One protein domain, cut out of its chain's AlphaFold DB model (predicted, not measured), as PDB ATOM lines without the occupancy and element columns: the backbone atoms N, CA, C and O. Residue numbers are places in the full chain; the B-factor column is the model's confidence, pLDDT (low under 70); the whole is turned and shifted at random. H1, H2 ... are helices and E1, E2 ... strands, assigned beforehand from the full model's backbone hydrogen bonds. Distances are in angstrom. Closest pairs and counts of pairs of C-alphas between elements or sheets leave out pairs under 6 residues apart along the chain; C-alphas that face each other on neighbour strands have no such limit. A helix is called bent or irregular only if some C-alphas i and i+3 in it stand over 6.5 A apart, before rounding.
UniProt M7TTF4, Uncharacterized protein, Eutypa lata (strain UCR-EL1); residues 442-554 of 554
ATOM      1  N   LEU A 442     270.883 305.285 381.018       79.75
ATOM      2  CA  LEU A 442     270.736 306.707 381.348       79.75
ATOM      3  C   LEU A 442     270.730 307.609 380.106       79.75
ATOM      4  O   LEU A 442     269.963 308.565 380.045       79.75
ATOM      5  N   SER A 443     271.570 307.316 379.108       82.31
ATOM      6  CA  SER A 443     271.595 308.069 377.852       82.31
ATOM      7  C   SER A 443     270.338 307.813 377.024       82.31
ATOM      8  O   SER A 443     269.704 308.770 376.592       82.31
ATOM      9  N   ALA A 444     269.934 306.548 376.871       83.00
ATOM     10  CA  ALA A 444     268.705 306.184 376.168       83.00
ATOM     11  C   ALA A 444     267.460 306.837 376.803       83.00
ATOM     12  O   ALA A 444     266.626 307.387 376.090       83.00
ATOM     13  N   ASN A 445     267.378 306.870 378.139       84.69
ATOM     14  CA  ASN A 445     266.271 307.513 378.847       84.69
ATOM     15  C   ASN A 445     266.269 309.046 378.681       84.69
ATOM     16  O   ASN A 445     265.237 309.653 378.405       84.69
ATOM     17  N   GLN A 446     267.431 309.702 378.780       86.94
ATOM     18  CA  GLN A 446     267.518 311.149 378.540       86.94
ATOM     19  C   GLN A 446     267.116 311.515 377.099       86.94
ATOM     20  O   GLN A 446     266.415 312.510 376.905       86.94
ATOM     21  N   ILE A 447     267.497 310.693 376.112       85.31
ATOM     22  CA  ILE A 447     267.052 310.814 374.716       85.31
ATOM     23  C   ILE A 447     265.528 310.652 374.605       85.31
ATOM     24  O   ILE A 447     264.874 311.485 373.979       85.31
ATOM     25  N   ALA A 448     264.943 309.633 375.248       83.75
ATOM     26  CA  ALA A 448     263.492 309.427 375.276       83.75
ATOM     27  C   ALA A 448     262.741 310.635 375.876       83.75
ATOM     28  O   ALA A 448     261.685 311.021 375.382       83.75
ATOM     29  N   HIS A 449     263.337 311.318 376.859       85.44
ATOM     30  CA  HIS A 449     262.859 312.597 377.396       85.44
ATOM     31  C   HIS A 449     263.259 313.828 376.551       85.44
ATOM     32  O   HIS A 449     263.454 314.925 377.092       85.44
ATOM     33  N   ALA A 450     263.410 313.661 375.234       87.19
ATOM     34  CA  ALA A 450     263.722 314.700 374.250       87.19
ATOM     35  C   ALA A 450     264.990 315.530 374.545       87.19
ATOM     36  O   ALA A 450     265.104 316.673 374.104       87.19
ATOM     37  N   MET A 451     265.953 314.996 375.311       90.69
ATOM     38  CA  MET A 451     267.297 315.582 375.332       90.69
ATOM     39  C   MET A 451     267.933 315.380 373.957       90.69
ATOM     40  O   MET A 451     267.828 314.306 373.371       90.69
ATOM     41  N   THR A 452     268.624 316.400 373.465       91.75
ATOM     42  CA  THR A 452     269.337 316.361 372.186       91.75
ATOM     43  C   THR A 452     270.799 316.752 372.405       91.75
ATOM     44  O   THR A 452     271.211 317.068 373.524       91.75
ATOM     45  N   ARG A 453     271.596 316.769 371.333       92.50
ATOM     46  CA  ARG A 453     272.951 317.335 371.363       92.50
ATOM     47  C   ARG A 453     272.992 318.872 371.257       92.50
ATOM     48  O   ARG A 453     274.082 319.434 371.248       92.50
ATOM     49  N   CYS A 454     271.846 319.555 371.166       93.94
ATOM     50  CA  CYS A 454     271.751 321.011 371.051       93.94
ATOM     51  C   CYS A 454     271.096 321.632 372.297       93.94
ATOM     52  O   CYS A 454     269.981 321.278 372.688       93.94
ATOM     53  N   ILE A 455     271.793 322.580 372.921       95.75
ATOM     54  CA  ILE A 455     271.336 323.301 374.113       95.75
ATOM     55  C   ILE A 455     271.124 324.759 373.731       95.75
ATOM     56  O   ILE A 455     272.007 325.375 373.144       95.75
ATOM     57  N   GLY A 456     269.965 325.310 374.076       96.12
ATOM     58  CA  GLY A 456     269.693 326.736 373.965       96.12
ATOM     59  C   GLY A 456     269.841 327.448 375.310       96.12
ATOM     60  O   GLY A 456     269.519 326.883 376.356       96.12
ATOM     61  N   ILE A 457     270.281 328.701 375.283       96.62
ATOM     62  CA  ILE A 457     270.244 329.658 376.392       96.62
ATOM     63  C   ILE A 457     269.330 330.801 375.955       96.62
ATOM     64  O   ILE A 457     269.554 331.390 374.896       96.62
ATOM     65  N   ARG A 458     268.280 331.088 376.729       96.69
ATOM     66  CA  ARG A 458     267.314 332.142 376.393       96.69
ATOM     67  C   ARG A 458     267.904 333.533 376.584       96.69
ATOM     68  O   ARG A 458     268.765 333.725 377.438       96.69
ATOM     69  N   ASP A 459     267.374 334.471 375.804       94.25
ATOM     70  CA  ASP A 459     267.559 335.920 375.956       94.25
ATOM     71  C   ASP A 459     269.035 336.347 376.099       94.25
ATOM     72  O   ASP A 459     269.389 337.232 376.874       94.25
ATOM     73  N   PHE A 460     269.912 335.687 375.339       94.31
ATOM     74  CA  PHE A 460     271.354 335.858 375.405       94.31
ATOM     75  C   PHE A 460     271.801 337.094 374.613       94.31
ATOM     76  O   PHE A 460     271.665 337.163 373.386       94.31
ATOM     77  N   HIS A 461     272.382 338.069 375.308       92.44
ATOM     78  CA  HIS A 461     272.914 339.278 374.692       92.44
ATOM     79  C   HIS A 461     274.312 339.042 374.105       92.44
ATOM     80  O   HIS A 461     275.170 338.407 374.714       92.44
ATOM     81  N   ARG A 462     274.574 339.584 372.907       90.69
ATOM     82  CA  ARG A 462     275.862 339.392 372.212       90.69
ATOM     83  C   ARG A 462     277.052 339.947 373.003       90.69
ATOM     84  O   ARG A 462     278.147 339.405 372.895       90.69
ATOM     85  N   ASP A 463     276.825 340.975 373.815       92.38
ATOM     86  CA  ASP A 463     277.855 341.615 374.637       92.38
ATOM     87  C   ASP A 463     278.339 340.701 375.782       92.38
ATOM     88  O   ASP A 463     279.504 340.764 376.179       92.38
ATOM     89  N   ASP A 464     277.500 339.764 376.241       92.44
ATOM     90  CA  ASP A 464     277.871 338.750 377.235       92.44
ATOM     91  C   ASP A 464     278.718 337.608 376.648       92.44
ATOM     92  O   ASP A 464     279.277 336.813 377.403       92.44
ATOM     93  N   LEU A 465     278.874 337.514 375.322       92.19
ATOM     94  CA  LEU A 465     279.547 336.390 374.656       92.19
ATOM     95  C   LEU A 465     280.993 336.187 375.130       92.19
ATOM     96  O   LEU A 465     281.372 335.072 375.488       92.19
ATOM     97  N   HIS A 466     281.797 337.255 375.179       92.19
ATOM     98  CA  HIS A 466     283.182 337.160 375.655       92.19
ATOM     99  C   HIS A 466     283.249 336.753 377.130       92.19
ATOM    100  O   HIS A 466     284.108 335.959 377.522       92.19
ATOM    101  N   ARG A 467     282.320 337.265 377.946       91.88
ATOM    102  CA  ARG A 467     282.215 336.925 379.364       91.88
ATOM    103  C   ARG A 467     281.834 335.458 379.544       91.88
ATOM    104  O   ARG A 467     282.475 334.764 380.325       91.88
ATOM    105  N   PHE A 468     280.845 334.973 378.801       91.50
ATOM    106  CA  PHE A 468     280.404 333.583 378.815       91.50
ATOM    107  C   PHE A 468     281.534 332.638 378.384       91.50
ATOM    108  O   PHE A 468     281.932 331.758 379.145       91.50
ATOM    109  N   CYS A 469     282.150 332.860 377.221       90.50
ATOM    110  CA  CYS A 469     283.258 332.019 376.769       90.50
ATOM    111  C   CYS A 469     284.443 332.034 377.755       90.50
ATOM    112  O   CYS A 469     284.969 330.972 378.079       90.50
ATOM    113  N   GLY A 470     284.825 333.201 378.286       90.00
ATOM    114  CA  GLY A 470     285.974 333.338 379.188       90.00
ATOM    115  C   GLY A 470     285.745 332.880 380.637       90.00
ATOM    116  O   GLY A 470     286.663 332.334 381.242       90.00
ATOM    117  N   GLN A 471     284.551 333.095 381.205       89.00
ATOM    118  CA  GLN A 471     284.247 332.833 382.625       89.00
ATOM    119  C   GLN A 471     283.417 331.565 382.860       89.00
ATOM    120  O   GLN A 471     283.523 330.975 383.929       89.00
ATOM    121  N   VAL A 472     282.590 331.151 381.894       87.38
ATOM    122  CA  VAL A 472     281.694 329.984 382.018       87.38
ATOM    123  C   VAL A 472     282.285 328.763 381.317       87.38
ATOM    124  O   VAL A 472     282.271 327.667 381.871       87.38
ATOM    125  N   MET A 473     282.831 328.941 380.111       88.25
ATOM    126  CA  MET A 473     283.234 327.812 379.268       88.25
ATOM    127  C   MET A 473     284.722 327.445 379.418       88.25
ATOM    128  O   MET A 473     285.058 326.313 379.766       88.25
ATOM    129  N   LYS A 474     285.632 328.405 379.214       86.88
ATOM    130  CA  LYS A 474     287.090 328.182 379.246       86.88
ATOM    131  C   LYS A 474     287.638 327.558 380.553       86.88
ATOM    132  O   LYS A 474     288.579 326.775 380.450       86.88
ATOM    133  N   PRO A 475     287.080 327.799 381.761       87.44
ATOM    134  CA  PRO A 475     287.539 327.125 382.984       87.44
ATOM    135  C   PRO A 475     287.241 325.617 383.051       87.44
ATOM    136  O   PRO A 475     287.760 324.933 383.931       87.44
ATOM    137  N   HIS A 476     286.380 325.098 382.171       82.38
ATOM    138  CA  HIS A 476     285.929 323.704 382.191       82.38
ATOM    139  C   HIS A 476     286.345 322.902 380.953       82.38
ATOM    140  O   HIS A 476     286.426 321.676 381.038       82.38
ATOM    141  N   TRP A 477     286.640 323.567 379.833       83.50
ATOM    142  CA  TRP A 477     287.051 322.926 378.583       83.50
ATOM    143  C   TRP A 477     288.237 323.664 377.966       83.50
ATOM    144  O   TRP A 477     288.174 324.871 377.732       83.50
ATOM    145  N   ALA A 478     289.319 322.922 377.705       75.88
ATOM    146  CA  ALA A 478     290.573 323.473 377.197       75.88
ATOM    147  C   ALA A 478     290.405 324.106 375.810       75.88
ATOM    148  O   ALA A 478     290.995 325.155 375.543       75.88
ATOM    149  N   ARG A 479     289.588 323.495 374.940       77.69
ATOM    150  CA  ARG A 479     289.240 324.037 373.625       77.69
ATOM    151  C   ARG A 479     287.739 323.884 373.335       77.69
ATOM    152  O   ARG A 479     287.137 322.892 373.748       77.69
ATOM    153  N   PRO A 480     287.116 324.822 372.594       76.06
ATOM    154  CA  PRO A 480     285.704 324.715 372.215       76.06
ATOM    155  C   PRO A 480     285.401 323.445 371.413       76.06
ATOM    156  O   PRO A 480     284.368 322.811 371.631       76.06
ATOM    157  N   GLN A 481     286.311 323.049 370.518       78.25
ATOM    158  CA  GLN A 481     286.133 321.921 369.602       78.25
ATOM    159  C   GLN A 481     286.201 320.556 370.309       78.25
ATOM    160  O   GLN A 481     285.800 319.560 369.720       78.25
ATOM    161  N   ASP A 482     286.650 320.492 371.570       77.06
ATOM    162  CA  ASP A 482     286.642 319.254 372.366       77.06
ATOM    163  C   ASP A 482     285.205 318.850 372.776       77.06
ATOM    164  O   ASP A 482     284.937 317.702 373.136       77.06
ATOM    165  N   MET A 483     284.263 319.801 372.735       83.56
ATOM    166  CA  MET A 483     282.884 319.630 373.202       83.56
ATOM    167  C   MET A 483     281.836 320.028 372.157       83.56
ATOM    168  O   MET A 483     280.831 319.324 371.998       83.56
ATOM    169  N   LEU A 484     282.047 321.154 371.473       88.81
ATOM    170  CA  LEU A 484     281.100 321.760 370.544       88.81
ATOM    171  C   LEU A 484     281.490 321.487 369.090       88.81
ATOM    172  O   LEU A 484     282.631 321.681 368.682       88.81
ATOM    173  N   GLU A 485     280.498 321.090 368.297       87.00
ATOM    174  CA  GLU A 485     280.542 321.222 366.843       87.00
ATOM    175  C   GLU A 485     280.481 322.702 366.455       87.00
ATOM    176  O   GLU A 485     281.206 323.145 365.564       87.00
ATOM    177  N   ASP A 486     279.577 323.450 367.099       88.88
ATOM    178  CA  ASP A 486     279.256 324.813 366.705       88.88
ATOM    179  C   ASP A 486     278.558 325.611 367.816       88.88
ATOM    180  O   ASP A 486     278.005 325.063 368.775       88.88
ATOM    181  N   MET A 487     278.552 326.930 367.644       92.12
ATOM    182  CA  MET A 487     277.980 327.900 368.569       92.12
ATOM    183  C   MET A 487     277.504 329.132 367.799       92.12
ATOM    184  O   MET A 487     278.260 329.684 366.997       92.12
ATOM    185  N   TRP A 488     276.272 329.585 368.032       92.69
ATOM    186  CA  TRP A 488     275.714 330.781 367.386       92.69
ATOM    187  C   TRP A 488     274.644 331.456 368.254       92.69
ATOM    188  O   TRP A 488     274.217 330.902 369.266       92.69
ATOM    189  N   ILE A 489     274.213 332.658 367.866       92.50
ATOM    190  CA  ILE A 489     273.051 333.344 368.454       92.50
ATOM    191  C   ILE A 489     271.979 333.447 367.370       92.50
ATOM    192  O   ILE A 489     272.258 333.941 366.275       92.50
ATOM    193  N   GLY A 490     270.781 332.956 367.678       90.69
ATOM    194  CA  GLY A 490     269.627 332.961 366.793       90.69
ATOM    195  C   GLY A 490     268.962 334.330 366.665       90.69
ATOM    196  O   GLY A 490     269.142 335.227 367.495       90.69
ATOM    197  N   ARG A 491     268.127 334.494 365.634       89.38
ATOM    198  CA  ARG A 491     267.255 335.683 365.469       89.38
ATOM    199  C   ARG A 491     266.293 335.921 366.639       89.38
ATOM    200  O   ARG A 491     265.884 337.057 366.864       89.38
ATOM    201  N   ASP A 492     265.951 334.870 367.374       92.38
ATOM    202  CA  ASP A 492     265.172 334.892 368.618       92.38
ATOM    203  C   ASP A 492     265.981 335.364 369.842       92.38
ATOM    204  O   ASP A 492     265.460 335.403 370.955       92.38
ATOM    205  N   ARG A 493     267.249 335.756 369.641       92.88
ATOM    206  CA  ARG A 493     268.218 336.111 370.689       92.88
ATOM    207  C   ARG A 493     268.512 334.954 371.639       92.88
ATOM    208  O   ARG A 493     268.891 335.182 372.784       92.88
ATOM    209  N   HIS A 494     268.332 333.711 371.210       95.19
ATOM    210  CA  HIS A 494     268.762 332.557 371.985       95.19
ATOM    211  C   HIS A 494     270.157 332.131 371.526       95.19
ATOM    212  O   HIS A 494     270.455 332.103 370.332       95.19
ATOM    213  N   MET A 495     271.049 331.829 372.466       95.00
ATOM    214  CA  MET A 495     272.364 331.279 372.145       95.00
ATOM    215  C   MET A 495     272.260 329.763 372.062       95.00
ATOM    216  O   MET A 495     271.783 329.124 372.995       95.00
ATOM    217  N   TYR A 496     272.733 329.185 370.966       94.88
ATOM    218  CA  TYR A 496     272.712 327.750 370.731       94.88
ATOM    219  C   TYR A 496     274.121 327.170 370.818       94.88
ATOM    220  O   TYR A 496     275.064 327.681 370.213       94.88
ATOM    221  N   LEU A 497     274.235 326.077 371.569       94.50
ATOM    222  CA  LEU A 497     275.441 325.287 371.780       94.50
ATOM    223  C   LEU A 497     275.188 323.899 371.187       94.50
ATOM    224  O   LEU A 497     274.404 323.115 371.729       94.50
ATOM    225  N   LEU A 498     275.817 323.596 370.052       92.88
ATOM    226  CA  LEU A 498     275.672 322.313 369.370       92.88
ATOM    227  C   LEU A 498     276.865 321.425 369.711       92.88
ATOM    228  O   LEU A 498     277.989 321.691 369.302       92.88
ATOM    229  N   CYS A 499     276.624 320.371 370.482       91.69
ATOM    230  CA  CYS A 499     277.658 319.462 370.958       91.69
ATOM    231  C   CYS A 499     277.996 318.381 369.919       91.69
ATOM    232  O   CYS A 499     277.113 317.881 369.216       91.69
ATOM    233  N   LEU A 500     279.257 317.933 369.906       85.25
ATOM    234  CA  LEU A 500     279.727 316.809 369.072       85.25
ATOM    235  C   LEU A 500     279.025 315.475 369.374       85.25
ATOM    236  O   LEU A 500     279.062 314.540 368.575       85.25
ATOM    237  N   GLY A 501     278.399 315.354 370.542       87.69
ATOM    238  CA  GLY A 501     277.697 314.148 370.940       87.69
ATOM    239  C   GLY A 501     276.814 314.363 372.156       87.69
ATOM    240  O   GLY A 501     276.901 315.357 372.880       87.69
ATOM    241  N   PHE A 502     275.963 313.376 372.389       88.00
ATOM    242  CA  PHE A 502     274.926 313.416 373.402       88.00
ATOM    243  C   PHE A 502     275.474 313.464 374.840       88.00
ATOM    244  O   PHE A 502     274.977 314.211 375.682       88.00
ATOM    245  N   ARG A 503     276.558 312.724 375.117       86.25
ATOM    246  CA  ARG A 503     277.256 312.768 376.417       86.25
ATOM    247  C   ARG A 503     277.826 314.156 376.721       86.25
ATOM    248  O   ARG A 503     277.694 314.627 377.849       86.25
ATOM    249  N   SER A 504     278.400 314.817 375.717       87.88
ATOM    250  CA  SER A 504     278.915 316.185 375.830       87.88
ATOM    251  C   SER A 504     277.791 317.170 376.161       87.88
ATOM    252  O   SER A 504     277.950 317.985 377.064       87.88
ATOM    253  N   ALA A 505     276.619 317.018 375.532       92.00
ATOM    254  CA  ALA A 505     275.442 317.825 375.848       92.00
ATOM    255  C   ALA A 505     274.899 317.581 377.266       92.00
ATOM    256  O   ALA A 505     274.571 318.542 377.951       92.00
ATOM    257  N   ILE A 506     274.849 316.340 377.767       90.19
ATOM    258  CA  ILE A 506     274.479 316.093 379.177       90.19
ATOM    259  C   ILE A 506     275.476 316.760 380.134       90.19
ATOM    260  O   ILE A 506     275.057 317.409 381.090       90.19
ATOM    261  N   SER A 507     276.781 316.620 379.878       89.31
ATOM    262  CA  SER A 507     277.826 317.231 380.708       89.31
ATOM    263  C   SER A 507     277.673 318.755 380.759       89.31
ATOM    264  O   SER A 507     277.554 319.337 381.838       89.31
ATOM    265  N   LEU A 508     277.563 319.394 379.590       91.56
ATOM    266  CA  LEU A 508     277.367 320.834 379.458       91.56
ATOM    267  C   LEU A 508     276.058 321.309 380.106       91.56
ATOM    268  O   LEU A 508     276.049 322.311 380.814       91.56
ATOM    269  N   TRP A 509     274.964 320.570 379.920       93.19
ATOM    270  CA  TRP A 509     273.662 320.867 380.521       93.19
ATOM    271  C   TRP A 509     273.712 320.901 382.049       93.19
ATOM    272  O   TRP A 509     273.157 321.812 382.660       93.19
ATOM    273  N   LEU A 510     274.377 319.922 382.669       91.12
ATOM    274  CA  LEU A 510     274.550 319.882 384.122       91.12
ATOM    275  C   LEU A 510     275.398 321.068 384.600       91.12
ATOM    276  O   LEU A 510     274.956 321.803 385.478       91.12
ATOM    277  N   ARG A 511     276.531 321.347 383.942       89.75
ATOM    278  CA  ARG A 511     277.387 322.502 384.275       89.75
ATOM    279  C   ARG A 511     276.663 323.843 384.166       89.75
ATOM    280  O   ARG A 511     276.768 324.663 385.071       89.75
ATOM    281  N   LEU A 512     275.893 324.064 383.102       91.50
ATOM    282  CA  LEU A 512     275.129 325.303 382.929       91.50
ATOM    283  C   LEU A 512     274.012 325.457 383.975       91.50
ATOM    284  O   LEU A 512     273.661 326.584 384.314       91.50
ATOM    285  N   LYS A 513     273.479 324.354 384.524       90.62
ATOM    286  CA  LYS A 513     272.580 324.412 385.687       90.62
ATOM    287  C   LYS A 513     273.313 324.768 386.976       90.62
ATOM    288  O   LYS A 513     272.801 325.599 387.720       90.62
ATOM    289  N   ASP A 514     274.474 324.165 387.224       87.06
ATOM    290  CA  ASP A 514     275.261 324.381 388.447       87.06
ATOM    291  C   ASP A 514     275.712 325.846 388.595       87.06
ATOM    292  O   ASP A 514     275.754 326.379 389.701       87.06
ATOM    293  N   ILE A 515     276.021 326.508 387.475       83.00
ATOM    294  CA  ILE A 515     276.468 327.910 387.430       83.00
ATOM    295  C   ILE A 515     275.331 328.892 387.762       83.00
ATOM    296  O   ILE A 515     275.581 329.973 388.297       83.00
ATOM    297  N   GLY A 516     274.077 328.510 387.493       76.75
ATOM    298  CA  GLY A 516     272.904 329.353 387.716       76.75
ATOM    299  C   GLY A 516     272.859 330.598 386.818       76.75
ATOM    300  O   GLY A 516     273.695 330.808 385.943       76.75
ATOM    301  N   GLY A 517     271.829 331.430 386.996       83.12
ATOM    302  CA  GLY A 517     271.695 332.724 386.306       83.12
ATOM    303  C   GLY A 517     271.370 332.682 384.802       83.12
ATOM    304  O   GLY A 517     270.917 333.692 384.275       83.12
ATOM    305  N   VAL A 518     271.527 331.542 384.119       87.69
ATOM    306  CA  VAL A 518     271.166 331.351 382.700       87.69
ATOM    307  C   VAL A 518     269.958 330.430 382.526       87.69
ATOM    308  O   VAL A 518     269.924 329.300 383.016       87.69
ATOM    309  N   ALA A 519     268.959 330.897 381.774       94.12
ATOM    310  CA  ALA A 519     267.751 330.140 381.463       94.12
ATOM    311  C   ALA A 519     267.987 329.187 380.276       94.12
ATOM    312  O   ALA A 519     267.777 329.549 379.118       94.12
ATOM    313  N   ILE A 520     268.434 327.960 380.559       96.25
ATOM    314  CA  ILE A 520     268.721 326.953 379.523       96.25
ATOM    315  C   ILE A 520     267.487 326.135 379.107       96.25
ATOM    316  O   ILE A 520     266.586 325.876 379.909       96.25
ATOM    317  N   PHE A 521     267.460 325.672 377.857       95.81
ATOM    318  CA  PHE A 521     266.412 324.811 377.303       95.81
ATOM    319  C   PHE A 521     266.965 323.794 376.295       95.81
ATOM    320  O   PHE A 521     268.041 323.968 375.725       95.81
ATOM    321  N   LYS A 522     266.233 322.695 376.092       95.12
ATOM    322  CA  LYS A 522     266.578 321.664 375.105       95.12
ATOM    323  C   LYS A 522     266.194 322.183 373.718       95.12
ATOM    324  O   LYS A 522     265.014 322.439 373.485       95.12
ATOM    325  N   ALA A 523     267.161 322.363 372.825       93.44
ATOM    326  CA  ALA A 523     266.908 322.775 371.448       93.44
ATOM    327  C   ALA A 523     266.799 321.543 370.533       93.44
ATOM    328  O   ALA A 523     267.288 320.463 370.866       93.44
ATOM    329  N   SER A 524     266.154 321.669 369.374       90.12
ATOM    330  CA  SER A 524     266.098 320.578 368.392       90.12
ATOM    331  C   SER A 524     267.487 320.308 367.806       90.12
ATOM    332  O   SER A 524     268.171 321.248 367.410       90.12
ATOM    333  N   ASP A 525     267.898 319.038 367.709       89.31
ATOM    334  CA  ASP A 525     269.108 318.670 366.958       89.31
ATOM    335  C   ASP A 525     268.887 318.994 365.469       89.31
ATOM    336  O   ASP A 525     267.965 318.443 364.861       89.31
ATOM    337  N   PRO A 526     269.710 319.854 364.850       85.19
ATOM    338  CA  PRO A 526     269.573 320.191 363.440       85.19
ATOM    339  C   PRO A 526     269.769 318.991 362.498       85.19
ATOM    340  O   PRO A 526     269.215 318.996 361.400       85.19
ATOM    341  N   CYS A 527     270.491 317.949 362.926       87.00
ATOM    342  CA  CYS A 527     270.621 316.692 362.181       87.00
ATOM    343  C   CYS A 527     269.372 315.799 362.284       87.00
ATOM    344  O   CYS A 527     269.114 315.008 361.379       87.00
ATOM    345  N   ALA A 528     268.549 315.972 363.325       87.81
ATOM    346  CA  ALA A 528     267.285 315.249 363.487       87.81
ATOM    347  C   ALA A 528     266.143 315.802 362.612       87.81
ATOM    348  O   ALA A 528     265.042 315.249 362.629       87.81
ATOM    349  N   LYS A 529     266.383 316.872 361.840       85.94
ATOM    350  CA  LYS A 529     265.441 317.340 360.817       85.94
ATOM    351  C   LYS A 529     265.197 316.248 359.758       85.94
ATOM    352  O   LYS A 529     266.119 315.474 359.476       85.94
ATOM    353  N   PRO A 530     263.994 316.189 359.154       84.06
ATOM    354  CA  PRO A 530     263.706 315.279 358.051       84.06
ATOM    355  C   PRO A 530     264.709 315.405 356.901       84.06
ATOM    356  O   PRO A 530     265.320 316.451 356.687       84.06
ATOM    357  N   ILE A 531     264.847 314.327 356.132       79.75
ATOM    358  CA  ILE A 531     265.599 314.348 354.880       79.75
ATOM    359  C   ILE A 531     264.729 315.021 353.813       79.75
ATOM    360  O   ILE A 531     263.819 314.396 353.269       79.75
ATOM    361  N   GLU A 532     265.007 316.285 353.507       75.31
ATOM    362  CA  GLU A 532     264.332 317.035 352.445       75.31
ATOM    363  C   GLU A 532     265.231 317.160 351.206       75.31
ATOM    364  O   GLU A 532     266.415 317.480 351.302       75.31
ATOM    365  N   ALA A 533     264.667 316.928 350.015       57.66
ATOM    366  CA  ALA A 533     265.429 316.845 348.761       57.66
ATOM    367  C   ALA A 533     266.158 318.146 348.362       57.66
ATOM    368  O   ALA A 533     267.094 318.100 347.566       57.66
ATOM    369  N   ASN A 534     265.738 319.286 348.920       54.47
ATOM    370  CA  ASN A 534     266.264 320.614 348.607       54.47
ATOM    371  C   ASN A 534     267.165 321.200 349.712       54.47
ATOM    372  O   ASN A 534     267.728 322.275 349.509       54.47
ATOM    373  N   ASP A 535     267.337 320.523 350.857       55.72
ATOM    374  CA  ASP A 535     268.070 321.047 352.027       55.72
ATOM    375  C   ASP A 535     269.597 320.859 351.871       55.72
ATOM    376  O   ASP A 535     270.299 320.263 352.686       55.72
ATOM    377  N   LEU A 536     270.115 321.328 350.732       52.78
ATOM    378  CA  LEU A 536     271.455 321.027 350.216       52.78
ATOM    379  C   LEU A 536     272.549 322.001 350.665       52.78
ATOM    380  O   LEU A 536     273.706 321.845 350.264       52.78
ATOM    381  N   GLY A 537     272.205 323.007 351.467       50.34
ATOM    382  CA  GLY A 537     273.135 324.072 351.810       50.34
ATOM    383  C   GLY A 537     272.617 325.038 352.860       50.34
ATOM    384  O   GLY A 537     272.324 326.185 352.544       50.34
ATOM    385  N   CYS A 538     272.606 324.600 354.115       47.09
ATOM    386  CA  CYS A 538     272.943 325.450 355.253       47.09
ATOM    387  C   CYS A 538     273.449 324.582 356.407       47.09
ATOM    388  O   CYS A 538     273.036 323.432 356.570       47.09
ATOM    389  N   LEU A 539     274.327 325.154 357.232       54.16
ATOM    390  CA  LEU A 539     274.610 324.598 358.553       54.16
ATOM    391  C   LEU A 539     273.321 324.565 359.388       54.16
ATOM    392  O   LEU A 539     272.338 325.234 359.066       54.16
ATOM    393  N   ALA A 540     273.380 323.855 360.512       53.62
ATOM    394  CA  ALA A 540     272.395 323.822 361.597       53.62
ATOM    395  C   ALA A 540     271.512 325.080 361.789       53.62
ATOM    396  O   ALA A 540     270.313 324.985 362.053       53.62
ATOM    397  N   ARG A 541     272.159 326.238 361.647       60.12
ATOM    398  CA  ARG A 541     271.759 327.611 361.973       60.12
ATOM    399  C   ARG A 541     271.294 328.482 360.791       60.12
ATOM    400  O   ARG A 541     271.124 329.689 360.933       60.12
ATOM    401  N   GLY A 542     271.174 327.929 359.584       60.09
ATOM    402  CA  GLY A 542     270.861 328.739 358.398       60.09
ATOM    403  C   GLY A 542     271.958 329.770 358.081       60.09
ATOM    404  O   GLY A 542     273.136 329.426 358.002       60.09
ATOM    405  N   TYR A 543     271.559 331.039 357.933       55.31
ATOM    406  CA  TYR A 543     272.435 332.184 357.626       55.31
ATOM    407  C   TYR A 543     273.207 332.754 358.834       55.31
ATOM    408  O   TYR A 543     273.895 333.765 358.699       55.31
ATOM    409  N   GLU A 544     273.056 332.183 360.027       73.31
ATOM    410  CA  GLU A 544     273.651 332.728 361.251       73.31
ATOM    411  C   GLU A 544     275.163 332.414 361.316       73.31
ATOM    412  O   GLU A 544     275.636 331.410 360.781       73.31
ATOM    413  N   GLN A 545     275.956 333.304 361.918       79.81
ATOM    414  CA  GLN A 545     277.424 333.211 361.918       79.81
ATOM    415  C   GLN A 545     277.929 332.309 363.057       79.81
ATOM    416  O   GLN A 545     277.384 332.350 364.161       79.81
ATOM    417  N   SER A 546     279.001 331.537 362.823       84.56
ATOM    418  CA  SER A 546     279.683 330.826 363.919       84.56
ATOM    419  C   SER A 546     280.339 331.804 364.864       84.56
ATOM    420  O   SER A 546     280.959 332.768 364.424       84.56
ATOM    421  N   LEU A 547     280.249 331.506 366.151       87.62
ATOM    422  CA  LEU A 547     280.911 332.226 367.226       87.62
ATOM    423  C   LEU A 547     282.049 331.400 367.846       87.62
ATOM    424  O   LEU A 547     282.670 331.859 368.800       87.62
ATOM    425  N   MET A 548     282.366 330.216 367.298       85.94
ATOM    426  CA  MET A 548     283.472 329.361 367.763       85.94
ATOM    427  C   MET A 548     284.809 330.122 367.795       85.94
ATOM    428  O   MET A 548     285.534 330.047 368.787       85.94
ATOM    429  N   TYR A 549     285.059 330.961 366.782       84.00
ATOM    430  CA  TYR A 549     286.248 331.817 366.699       84.00
ATOM    431  C   TYR A 549     286.403 332.764 367.903       84.00
ATOM    432  O   TYR A 549     287.520 333.097 368.280       84.00
ATOM    433  N   VAL A 550     285.302 333.196 368.534       83.19
ATOM    434  CA  VAL A 550     285.355 334.125 369.677       83.19
ATOM    435  C   VAL A 550     285.993 333.447 370.884       83.19
ATOM    436  O   VAL A 550     286.799 334.064 371.577       83.19
ATOM    437  N   TRP A 551     285.687 332.167 371.105       81.06
ATOM    438  CA  TRP A 551     286.333 331.370 372.148       81.06
ATOM    439  C   TRP A 551     287.792 331.071 371.771       81.06
ATOM    440  O   TRP A 551     288.665 331.223 372.615       81.06
ATOM    441  N   GLU A 552     288.096 330.756 370.508       82.12
ATOM    442  CA  GLU A 552     289.483 330.554 370.043       82.12
ATOM    443  C   GLU A 552     290.391 331.788 370.246       82.12
ATOM    444  O   GLU A 552     291.597 331.634 370.429       82.12
ATOM    445  N   THR A 553     289.828 333.005 370.243       83.25
ATOM    446  CA  THR A 553     290.567 334.262 370.483       83.25
ATOM    447  C   THR A 553     290.724 334.675 371.955       83.25
ATOM    448  O   THR A 553     291.369 335.691 372.222       83.25
ATOM    449  N   LEU A 554     290.133 333.935 372.903       76.62
ATOM    450  CA  LEU A 554     290.170 334.203 374.352       76.62
ATOM    451  C   LEU A 554     291.192 333.331 375.078       76.62
ATOM    452  O   LEU A 554     291.711 333.766 376.132       76.62
TER     453      LEU A 554
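This is residues 442 to 554 of the 554 residues of an uncharacterized protein of Eutypa lata (strain UCR-EL1) (UniProt M7TTF4). A small twisted sheet of four strands has the long helix H3 lying along one face, while the short end helix H4 packs over its edge strand E2 on that same face and against H2. H1 sits off the sheet, near the first residues of H3, with Ser 443 closest to Arg 503, and the loop of residues 530 to 538 sticks out from an otherwise compact body. The printed part has 113 residues, with four named helices and four named strands in the order H1 E1 H2 E2 E3 H3 E4 H4; the sheet order is E2 E3 E1 E4, antiparallel throughout. The class is mixed, helices and strands, with under half of the residues in named elements. The whole is compact, with a radius of gyration of the C-alphas of 14.0 A and spans of 41 by 34 by 25 A.

H1, residues 442 to 448, begins with C-alpha 442 at (270.736, 306.707, 381.348). E1 is residues 454 to 457. H2, residues 462 to 473, measures 15.4 A and is irregular: C-alphas 463 and 466 are 7.0 A apart. E2, residues 484 to 489, measures 14.3 A, and E3, residues 495 to 499, 13.0 A. H3, residues 502 to 515, measures 20.2 A and begins with C-alpha 502 at (274.926, 313.416, 373.402). E4 is residues 520 to 522. H4, residues 548 to 552, ends with C-alpha 552 at (289.483, 330.554, 370.043).

E2 and E3 form a hairpin, with N 488 and O 496 3.1 A apart. E3 and E1 have N 455 and O 497 at 2.9 A, and E1 and E4 have N 521 and O 456 at 2.8 A. E1, H2, E2 and E3, H3, E4 are split strand-helix-strand units, two strands running the same way with another between them, each with a right-handed crossover. H3 and the sheet make two layers, a helix on one face; its height over the sheet is 9.1 A, and it runs along the strands, at 1 degrees to E1 on the local plane. It lies over E1, and E3 only just falls short, with 2 of its C-alphas. Its closest C-alphas to E1 are those of Ala 505 and Cys 454, 6.8 A apart. H4 lies over E2, on the same face as H3; the closest C-alphas are those of Met 548 and Met 487, 5.7 A apart. H2 only grazes the sheet with residues 462 to 465, and touches H4 with residues 465 to 470 alone, closest at the C-alphas of Cys 469 and Trp 551, 5.6 A. H1 and H3 are close but not clearly touching, the C-alphas of Ser 443 and Arg 503 being 7.5 A apart, and about perpendicular at 86 degrees. In H1, H3 and H4 every O i to N i+4 pair is within hydrogen-bond range; in H2 5 of 8 are.

The C-alphas of Pro 475 and Ala 533 are the two farthest apart, at 42.0 A. The printed part has no cut and ends at the chain's last residue, 554. The link from E4 to H4, residues 523 to 547, is long. Residues 533 to 543 have pLDDT under 70; the mean of the printed part is 84.7.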